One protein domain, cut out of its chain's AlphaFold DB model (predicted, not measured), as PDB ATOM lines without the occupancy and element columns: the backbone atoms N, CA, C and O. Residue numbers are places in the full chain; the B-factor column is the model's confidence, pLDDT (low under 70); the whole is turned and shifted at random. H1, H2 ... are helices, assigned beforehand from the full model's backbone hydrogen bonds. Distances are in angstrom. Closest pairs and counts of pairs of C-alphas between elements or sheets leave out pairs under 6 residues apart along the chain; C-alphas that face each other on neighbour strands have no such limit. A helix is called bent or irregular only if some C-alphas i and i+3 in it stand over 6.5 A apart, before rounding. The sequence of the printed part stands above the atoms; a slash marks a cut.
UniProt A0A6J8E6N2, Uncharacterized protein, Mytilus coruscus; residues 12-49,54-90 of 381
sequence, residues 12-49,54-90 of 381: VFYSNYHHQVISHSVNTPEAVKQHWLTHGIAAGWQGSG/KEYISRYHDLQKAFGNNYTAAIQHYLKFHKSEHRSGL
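What this domain is: This is residues 12 to 49 and 54 to 90 of the 381 residues of an uncharacterized protein of Mytilus coruscus (UniProt A0A6J8E6N2). Two small helical lobes sit end to end: one holds long H2 with short H1, the other H3, H4 and H5, and H2's residues 41 to 42 meet H5's start in a corner. The printed part has 75 residues with five named helices, H1 to H5 along the chain, and no named strand: all helix. It spans 39 by 21 by 16 A, only just compact, close to loose, with a radius of gyration of the C-alphas of 13.5 A.

How they stand to each other: H2, residues 29 to 43, is irregular: C-alphas 38 and 41 are 7.0 A apart. Its residues 29 to 32 alone only just touch H1, residues 12 to 17, with 3 pairs of C-alphas within 8 A, closest Ser 15 and Val 32 at 6.7 A. H2 and H5, residues 71 to 81, touch only at their ends, only just about perpendicular at 71 degrees; the closest C-alphas, of Ile 41 and Tyr 71, are 6.1 A apart. H5 only just touches H3, residues 54 to 59, and H4, residues 61 to 67, with 3 pairs each, closest Ile 57 to Ala 74 at 6.6 A and Phe 67 to Ala 73 at 6.4 A between C-alphas. H3 and H4 touch only at the corner, closest C-alphas Ile 57 and Gln 64, 5.3 A. Every O i to N i+4 pair is within hydrogen-bond range in H1, H3, H4 and H5, and 9 of 11 in H2.

Where its parts are: H2 runs 19.2 A from C-alpha 29 at (367.348, 355.867, 766.749); H5 runs 15.1 A to C-alpha 81 at (384.779, 336.776, 774.910).

The domain as a whole: Residues 50 to 53 are cut out, with 13.7 A between C-alphas 49 and 54. The link H1 to H2 is long. No printed residue has pLDDT under 70.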
ATOM      1  N   VAL A  12     372.748 357.816 770.329       95.06
ATOM      2  CA  VAL A  12     373.051 359.212 770.672       95.06
ATOM      3  C   VAL A  12     374.546 359.459 770.535       95.06
ATOM      4  O   VAL A  12     374.928 360.396 769.837       95.06
ATOM      5  N   PHE A  13     375.389 358.591 771.101       97.00
ATOM      6  CA  PHE A  13     376.841 358.691 770.936       97.00
ATOM      7  C   PHE A  13     377.233 358.686 769.453       97.00
ATOM      8  O   PHE A  13     377.881 359.616 768.972       97.00
ATOM      9  N   TYR A  14     376.794 357.666 768.707       96.75
ATOM     10  CA  TYR A  14     377.179 357.488 767.308       96.75
ATOM     11  C   TYR A  14     376.692 358.644 766.429       96.75
ATOM     12  O   TYR A  14     377.452 359.148 765.603       96.75
ATOM     13  N   SER A  15     375.449 359.105 766.622       94.19
ATOM     14  CA  SER A  15     374.925 360.235 765.847       94.19
ATOM     15  C   SER A  15     375.574 361.567 766.205       94.19
ATOM     16  O   SER A  15     375.736 362.385 765.309       94.19
ATOM     17  N   ASN A  16     375.975 361.786 767.461       93.31
ATOM     18  CA  ASN A  16     376.659 363.009 767.884       93.31
ATOM     19  C   ASN A  16     378.111 363.058 767.406       93.31
ATOM     20  O   ASN A  16     378.591 364.122 767.024       93.31
ATOM     21  N   TYR A  17     378.805 361.920 767.432       92.19
ATOM     22  CA  TYR A  17     380.220 361.846 767.072       92.19
ATOM     23  C   TYR A  17     380.437 361.825 765.550       92.19
ATOM     24  O   TYR A  17     381.349 362.475 765.050       92.19
ATOM     25  N   HIS A  18     379.560 361.147 764.800       92.00
ATOM     26  CA  HIS A  18     379.655 361.011 763.337       92.00
ATOM     27  C   HIS A  18     378.647 361.882 762.581       92.00
ATOM     28  O   HIS A  18     378.293 361.591 761.437       92.00
ATOM     29  N   HIS A  19     378.153 362.960 763.192       86.38
ATOM     30  CA  HIS A  19     377.049 363.754 762.640       86.38
ATOM     31  C   HIS A  19     377.359 364.371 761.260       86.38
ATOM     32  O   HIS A  19     376.430 364.715 760.539       86.38
ATOM     33  N   GLN A  20     378.637 364.540 760.888       84.12
ATOM     34  CA  GLN A  20     379.031 365.112 759.587       84.12
ATOM     35  C   GLN A  20     378.864 364.155 758.417       84.12
ATOM     36  O   GLN A  20     378.658 364.585 757.286       84.12
ATOM     37  N   VAL A  21     379.008 362.862 758.687       84.44
ATOM     38  CA  VAL A  21     378.974 361.804 757.671       84.44
ATOM     39  C   VAL A  21     377.627 361.090 757.654       84.44
ATOM     40  O   VAL A  21     377.311 360.371 756.711       84.44
ATOM     41  N   ILE A  22     376.806 361.317 758.679       85.88
ATOM     42  CA  ILE A  22     375.429 360.849 758.750       85.88
ATOM     43  C   ILE A  22     374.522 361.879 758.067       85.88
ATOM     44  O   ILE A  22     374.492 363.051 758.437       85.88
ATOM     45  N   SER A  23     373.744 361.438 757.076       83.56
ATOM     46  CA  SER A  23     372.743 362.290 756.422       83.56
ATOM     47  C   SER A  23     371.754 362.874 757.438       83.56
ATOM     48  O   SER A  23     371.267 362.167 758.316       83.56
ATOM     49  N   HIS A  24     371.347 364.132 757.246       80.31
ATOM     50  CA  HIS A  24     370.312 364.795 758.054       80.31
ATOM     51  C   HIS A  24     368.970 364.037 758.094       80.31
ATOM     52  O   HIS A  24     368.189 364.223 759.030       80.31
ATOM     53  N   SER A  25     368.686 363.190 757.096       82.50
ATOM     54  CA  SER A  25     367.497 362.325 757.068       82.50
ATOM     55  C   SER A  25     367.568 361.149 758.050       82.50
ATOM     56  O   SER A  25     366.539 360.568 758.385       82.50
ATOM     57  N   VAL A  26     368.758 360.803 758.539       87.19
ATOM     58  CA  VAL A  26     368.982 359.764 759.548       87.19
ATOM     59  C   VAL A  26     368.824 360.409 760.926       87.19
ATOM     60  O   VAL A  26     369.783 360.831 761.565       87.19
ATOM     61  N   ASN A  27     367.573 360.552 761.357       87.56
ATOM     62  CA  ASN A  27     367.208 361.376 762.513       87.56
ATOM     63  C   ASN A  27     366.361 360.650 763.573       87.56
ATOM     64  O   ASN A  27     365.885 361.299 764.507       87.56
ATOM     65  N   THR A  28     366.208 359.327 763.459       93.56
ATOM     66  CA  THR A  28     365.600 358.457 764.479       93.56
ATOM     67  C   THR A  28     366.614 357.430 764.993       93.56
ATOM     68  O   THR A  28     367.530 357.070 764.245       93.56
ATOM     69  N   PRO A  29     366.472 356.919 766.230       94.12
ATOM     70  CA  PRO A  29     367.348 355.867 766.749       94.12
ATOM     71  C   PRO A  29     367.429 354.637 765.832       94.12
ATOM     72  O   PRO A  29     368.511 354.091 765.618       94.12
ATOM     73  N   GLU A  30     366.312 354.236 765.220       95.62
ATOM     74  CA  GLU A  30     366.247 353.107 764.289       95.62
ATOM     75  C   GLU A  30     367.027 353.393 763.006       95.62
ATOM     76  O   GLU A  30     367.795 352.543 762.559       95.62
ATOM     77  N   ALA A  31     366.879 354.591 762.428       95.94
ATOM     78  CA  ALA A  31     367.621 354.983 761.234       95.94
ATOM     79  C   ALA A  31     369.130 355.030 761.515       95.94
ATOM     80  O   ALA A  31     369.931 354.551 760.711       95.94
ATOM     81  N   VAL A  32     369.522 355.551 762.682       96.50
ATOM     82  CA  VAL A  32     370.922 355.594 763.119       96.50
ATOM     83  C   VAL A  32     371.476 354.180 763.324       96.50
ATOM     84  O   VAL A  32     372.581 353.889 762.865       96.50
ATOM     85  N   LYS A  33     370.696 353.267 763.920       97.50
ATOM     86  CA  LYS A  33     371.046 351.841 764.030       97.50
ATOM     87  C   LYS A  33     371.234 351.189 762.660       97.50
ATOM     88  O   LYS A  33     372.206 350.462 762.465       97.50
ATOM     89  N   GLN A  34     370.352 351.457 761.696       97.50
ATOM     90  CA  GLN A  34     370.524 350.941 760.334       97.50
ATOM     91  C   GLN A  34     371.792 351.491 759.680       97.50
ATOM     92  O   GLN A  34     372.534 350.731 759.059       97.50
ATOM     93  N   HIS A  35     372.094 352.776 759.866       97.56
ATOM     94  CA  HIS A  35     373.326 353.374 759.358       97.56
ATOM     95  C   HIS A  35     374.583 352.746 759.980       97.56
ATOM     96  O   HIS A  35     375.546 352.455 759.273       97.56
ATOM     97  N   TRP A  36     374.571 352.472 761.287       97.94
ATOM     98  CA  TRP A  36     375.639 351.731 761.965       97.94
ATOM     99  C   TRP A  36     375.875 350.353 761.338       97.94
ATOM    100  O   TRP A  36     376.997 350.035 760.949       97.94
ATOM    101  N   LEU A  37     374.807 349.566 761.180       98.19
ATOM    102  CA  LEU A  37     374.881 348.200 760.657       98.19
ATOM    103  C   LEU A  37     375.339 348.138 759.193       98.19
ATOM    104  O   LEU A  37     375.998 347.179 758.802       98.19
ATOM    105  N   THR A  38     374.986 349.143 758.388       97.06
ATOM    106  CA  THR A  38     375.254 349.159 756.938       97.06
ATOM    107  C   THR A  38     376.542 349.888 756.554       97.06
ATOM    108  O   THR A  38     377.161 349.515 755.562       97.06
ATOM    109  N   HIS A  39     376.964 350.895 757.325       96.94
ATOM    110  CA  HIS A  39     378.118 351.746 757.003       96.94
ATOM    111  C   HIS A  39     379.126 351.808 758.154       96.94
ATOM    112  O   HIS A  39     380.314 351.560 757.949       96.94
ATOM    113  N   GLY A  40     378.662 352.101 759.372       97.50
ATOM    114  CA  GLY A  40     379.535 352.396 760.513       97.50
ATOM    115  C   GLY A  40     380.489 351.263 760.885       97.50
ATOM    116  O   GLY A  40     381.682 351.504 761.070       97.50
ATOM    117  N   ILE A  41     379.991 350.022 760.919       98.50
ATOM    118  CA  ILE A  41     380.825 348.845 761.202       98.50
ATOM    119  C   ILE A  41     381.909 348.688 760.134       98.50
ATOM    120  O   ILE A  41     383.075 348.526 760.479       98.50
ATOM    121  N   ALA A  42     381.548 348.765 758.849       97.69
ATOM    122  CA  ALA A  42     382.490 348.595 757.742       97.69
ATOM    123  C   ALA A  42     383.560 349.702 757.709       97.69
ATOM    124  O   ALA A  42     384.720 349.429 757.409       97.69
ATOM    125  N   ALA A  43     383.190 350.931 758.081       96.75
ATOM    126  CA  ALA A  43     384.109 352.061 758.202       96.75
ATOM    127  C   ALA A  43     385.007 351.998 759.458       96.75
ATOM    128  O   ALA A  43     385.949 352.783 759.592       96.75
ATOM    129  N   GLY A  44     384.731 351.074 760.388       97.44
ATOM    130  CA  GLY A  44     385.447 350.957 761.658       97.44
ATOM    131  C   GLY A  44     385.205 352.141 762.590       97.44
ATOM    132  O   GLY A  44     386.081 352.488 763.377       97.44
ATOM    133  N   TRP A  45     384.055 352.797 762.460       97.25
ATOM    134  CA  TRP A  45     383.679 353.941 763.280       97.25
ATOM    135  C   TRP A  45     383.329 353.521 764.709       97.25
ATOM    136  O   TRP A  45     382.845 352.416 764.953       97.25
ATOM    137  N   GLN A  46     383.559 354.414 765.671       97.56
ATOM    138  CA  GLN A  46     383.189 354.157 767.058       97.56
ATOM    139  C   GLN A  46     381.669 354.234 767.241       97.56
ATOM    140  O   GLN A  46     381.074 355.270 766.945       97.56
ATOM    141  N   GLY A  47     381.059 353.155 767.736       97.50
ATOM    142  CA  GLY A  47     379.611 353.052 767.951       97.50
ATOM    143  C   GLY A  47     379.130 353.501 769.333       97.50
ATOM    144  O   GLY A  47     377.961 353.846 769.478       97.50
ATOM    145  N   SER A  48     379.997 353.507 770.349       97.88
ATOM    146  CA  SER A  48     379.652 353.859 771.737       97.88
ATOM    147  C   SER A  48     380.850 354.448 772.486       97.88
ATOM    148  O   SER A  48     381.999 354.187 772.121       97.88
ATOM    149  N   GLY A  49     380.604 355.166 773.584       96.88
ATOM    150  CA  GLY A  49     381.654 355.756 774.427       96.88
ATOM    151  C   GLY A  49     382.536 354.759 775.192       96.88
ATOM    152  O   GLY A  49     383.502 355.168 775.825       96.88
ATOM    153  N   LYS A  54     388.513 349.255 765.958       98.25
ATOM    154  CA  LYS A  54     389.918 349.476 765.558       98.25
ATOM    155  C   LYS A  54     390.863 349.489 766.756       98.25
ATOM    156  O   LYS A  54     391.875 348.797 766.727       98.25
ATOM    157  N   GLU A  55     390.526 350.237 767.808       98.06
ATOM    158  CA  GLU A  55     391.348 350.285 769.012       98.06
ATOM    159  C   GLU A  55     391.460 348.902 769.653       98.06
ATOM    160  O   GLU A  55     392.565 348.434 769.921       98.06
ATOM    161  N   TYR A  56     390.334 348.203 769.814       98.31
ATOM    162  CA  TYR A  56     390.296 346.848 770.345       98.31
ATOM    163  C   TYR A  56     391.227 345.910 769.573       98.31
ATOM    164  O   TYR A  56     392.050 345.237 770.186       98.31
ATOM    165  N   ILE A  57     391.181 345.918 768.239       98.44
ATOM    166  CA  ILE A  57     392.128 345.155 767.414       98.44
ATOM    167  C   ILE A  57     393.566 345.611 767.684       98.44
ATOM    168  O   ILE A  57     394.421 344.784 767.983       98.44
ATOM    169  N   SER A  58     393.842 346.917 767.626       97.25
ATOM    170  CA  SER A  58     395.198 347.465 767.782       97.25
ATOM    171  C   SER A  58     395.847 347.114 769.125       97.25
ATOM    172  O   SER A  58     397.061 346.959 769.204       97.25
ATOM    173  N   ARG A  59     395.047 346.910 770.173       96.25
ATOM    174  CA  ARG A  59     395.535 346.585 771.515       96.25
ATOM    175  C   ARG A  59     395.993 345.144 771.681       96.25
ATOM    176  O   ARG A  59     396.807 344.873 772.560       96.25
ATOM    177  N   TYR A  60     395.472 344.214 770.883       97.69
ATOM    178  CA  TYR A  60     395.719 342.789 771.085       97.69
ATOM    179  C   TYR A  60     396.299 342.147 769.831       97.69
ATOM    180  O   TYR A  60     395.630 341.977 768.815       97.69
ATOM    181  N   HIS A  61     397.570 341.761 769.918       97.94
ATOM    182  CA  HIS A  61     398.349 341.253 768.790       97.94
ATOM    183  C   HIS A  61     397.755 339.996 768.130       97.94
ATOM    184  O   HIS A  61     397.864 339.817 766.917       97.94
ATOM    185  N   ASP A  62     397.101 339.126 768.896       98.44
ATOM    186  CA  ASP A  62     396.381 337.972 768.358       98.44
ATOM    187  C   ASP A  62     395.154 338.391 767.533       98.44
ATOM    188  O   ASP A  62     394.924 337.824 766.466       98.44
ATOM    189  N   LEU A  63     394.425 339.434 767.947       98.31
ATOM    190  CA  LEU A  63     393.294 339.968 767.181       98.31
ATOM    191  C   LEU A  63     393.752 340.718 765.932       98.31
ATOM    192  O   LEU A  63     393.103 340.607 764.894       98.31
ATOM    193  N   GLN A  64     394.887 341.424 765.989       98.38
ATOM    194  CA  GLN A  64     395.502 342.016 764.794       98.38
ATOM    195  C   GLN A  64     395.765 340.944 763.735       98.38
ATOM    196  O   GLN A  64     395.385 341.110 762.577       98.38
ATOM    197  N   LYS A  65     396.359 339.815 764.147       98.31
ATOM    198  CA  LYS A  65     396.632 338.676 763.263       98.31
ATOM    199  C   LYS A  65     395.364 337.992 762.763       98.31
ATOM    200  O   LYS A  65     395.311 337.607 761.600       98.31
ATOM    201  N   ALA A  66     394.373 337.812 763.632       98.38
ATOM    202  CA  ALA A  66     393.160 337.073 763.301       98.38
ATOM    203  C   ALA A  66     392.190 337.878 762.428       98.38
ATOM    204  O   ALA A  66     391.549 337.315 761.543       98.38
ATOM    205  N   PHE A  67     392.048 339.180 762.688       98.38
ATOM    206  CA  PHE A  67     390.974 339.990 762.112       98.38
ATOM    207  C   PHE A  67     391.467 341.062 761.145       98.38
ATOM    208  O   PHE A  67     390.718 341.413 760.234       98.38
ATOM    209  N   GLY A  68     392.685 341.591 761.301       96.75
ATOM    210  CA  GLY A  68     393.136 342.751 760.528       96.75
ATOM    211  C   GLY A  68     392.103 343.883 760.600       96.75
ATOM    212  O   GLY A  68     391.758 344.337 761.683       96.75
ATOM    213  N   ASN A  69     391.536 344.278 759.458       96.69
ATOM    214  CA  ASN A  69     390.496 345.315 759.379       96.69
ATOM    215  C   ASN A  69     389.053 344.763 759.416       96.69
ATOM    216  O   ASN A  69     388.111 345.450 759.028       96.69
ATOM    217  N   ASN A  70     388.845 343.515 759.851       98.38
ATOM    218  CA  ASN A  70     387.512 342.925 759.988       98.38
ATOM    219  C   ASN A  70     386.842 343.373 761.298       98.38
ATOM    220  O   ASN A  70     386.827 342.664 762.309       98.38
ATOM    221  N   TYR A  71     386.259 344.568 761.267       98.50
ATOM    222  CA  TYR A  71     385.607 345.180 762.425       98.50
ATOM    223  C   TYR A  71     384.362 344.418 762.896       98.50
ATOM    224  O   TYR A  71     384.076 344.403 764.094       98.50
ATOM    225  N   THR A  72     383.661 343.731 761.990       98.56
ATOM    226  CA  THR A  72     382.551 342.835 762.345       98.56
ATOM    227  C   THR A  72     383.040 341.695 763.235       98.56
ATOM    228  O   THR A  72     382.445 341.447 764.284       98.56
ATOM    229  N   ALA A  73     384.141 341.035 762.864       98.56
ATOM    230  CA  ALA A  73     384.728 339.965 763.668       98.56
ATOM    231  C   ALA A  73     385.221 340.480 765.029       98.56
ATOM    232  O   ALA A  73     384.992 339.830 766.046       98.56
ATOM    233  N   ALA A  74     385.807 341.679 765.073       98.62
ATOM    234  CA  ALA A  74     386.221 342.308 766.326       98.62
ATOM    235  C   ALA A  74     385.043 342.585 767.274       98.62
ATOM    236  O   ALA A  74     385.132 342.272 768.459       98.62
ATOM    237  N   ILE A  75     383.922 343.110 766.761       98.69
ATOM    238  CA  ILE A  75     382.691 343.304 767.546       98.69
ATOM    239  C   ILE A  75     382.165 341.960 768.054       98.69
ATOM    240  O   ILE A  75     381.831 341.831 769.231       98.69
ATOM    241  N   GLN A  76     382.113 340.946 767.188       98.56
ATOM    242  CA  GLN A  76     381.628 339.618 767.569       98.56
ATOM    243  C   GLN A  76     382.497 338.978 768.652       98.56
ATOM    244  O   GLN A  76     381.977 338.381 769.596       98.56
ATOM    245  N   HIS A  77     383.815 339.125 768.523       98.50
ATOM    246  CA  HIS A  77     384.773 338.658 769.509       98.50
ATOM    247  C   HIS A  77     384.578 339.373 770.840       98.50
ATOM    248  O   HIS A  77     384.458 338.709 771.867       98.50
ATOM    249  N   TYR A  78     384.487 340.708 770.818       98.44
ATOM    250  CA  TYR A  78     384.251 341.501 772.015       98.44
ATOM    251  C   TYR A  78     383.000 340.995 772.735       98.44
ATOM    252  O   TYR A  78     383.118 340.437 773.821       98.44
ATOM    253  N   LEU A  79     381.834 341.048 772.083       98.12
ATOM    254  CA  LEU A  79     380.541 340.655 772.661       98.12
ATOM    255  C   LEU A  79     380.516 339.233 773.242       98.12
ATOM    256  O   LEU A  79     379.717 338.953 774.135       98.12
ATOM    257  N   LYS A  80     381.354 338.324 772.736       98.06
ATOM    258  CA  LYS A  80     381.380 336.929 773.181       98.06
ATOM    259  C   LYS A  80     382.417 336.644 774.264       98.06
ATOM    260  O   LYS A  80     382.135 335.843 775.150       98.06
ATOM    261  N   PHE A  81     383.600 337.248 774.180       97.81
ATOM    262  CA  PHE A  81     384.779 336.776 774.910       97.81
ATOM    263  C   PHE A  81     385.457 337.837 775.778       97.81
ATOM    264  O   PHE A  81     386.284 337.480 776.614       97.81
ATOM    265  N   HIS A  82     385.114 339.129 775.641       95.38
ATOM    266  CA  HIS A  82     385.865 340.205 776.310       95.38
ATOM    267  C   HIS A  82     385.970 340.015 777.831       95.38
ATOM    268  O   HIS A  82     387.050 340.173 778.394       95.38
ATOM    269  N   LYS A  83     384.885 339.564 778.475       94.56
ATOM    270  CA  LYS A  83     384.826 339.333 779.928       94.56
ATOM    271  C   LYS A  83     385.666 338.136 780.362       94.56
ATOM    272  O   LYS A  83     386.416 338.247 781.325       94.56
ATOM    273  N   SER A  84     385.548 337.006 779.660       97.25
ATOM    274  CA  SER A  84     386.287 335.777 779.988       97.25
ATOM    275  C   SER A  84     387.781 335.896 779.714       97.25
ATOM    276  O   SER A  84     388.574 335.198 780.333       97.25
ATOM    277  N   GLU A  85     388.163 336.772 778.788       97.50
ATOM    278  CA  GLU A  85     389.560 337.014 778.423       97.50
ATOM    279  C   GLU A  85     390.144 338.264 779.091       97.50
ATOM    280  O   GLU A  85     391.275 338.643 778.797       97.50
ATOM    281  N   HIS A  86     389.383 338.918 779.974       95.56
ATOM    282  CA  HIS A  86     389.788 340.140 780.674       95.56
ATOM    283  C   HIS A  86     390.284 341.253 779.730       95.56
ATOM    284  O   HIS A  86     391.228 341.980 780.042       95.56
ATOM    285  N   ARG A  87     389.646 341.399 778.563       96.00
ATOM    286  CA  ARG A  87     390.019 342.395 777.551       96.00
ATOM    287  C   ARG A  87     389.133 343.631 777.621       96.00
ATOM    288  O   ARG A  87     387.915 343.542 777.517       96.00
ATOM    289  N   SER A  88     389.757 344.801 777.668       94.19
ATOM    290  CA  SER A  88     389.090 346.101 777.535       94.19
ATOM    291  C   SER A  88     388.976 346.541 776.074       94.19
ATOM    292  O   SER A  88     389.891 346.295 775.282       94.19
ATOM    293  N   GLY A  89     387.873 347.225 775.751       95.56
ATOM    294  CA  GLY A  89     387.592 347.814 774.437       95.56
ATOM    295  C   GLY A  89     388.350 349.109 774.125       95.56
ATOM    296  O   GLY A  89     388.510 349.427 772.953       95.56
ATOM    297  N   LEU A  90     388.809 349.828 775.157       96.94
ATOM    298  CA  LEU A  90     389.430 351.157 775.075       96.94
ATOM    299  C   LEU A  90     390.642 351.275 776.011       96.94
ATOM    300  O   LEU A  90     390.750 350.553 777.008       96.94
TER     301      LEU A  90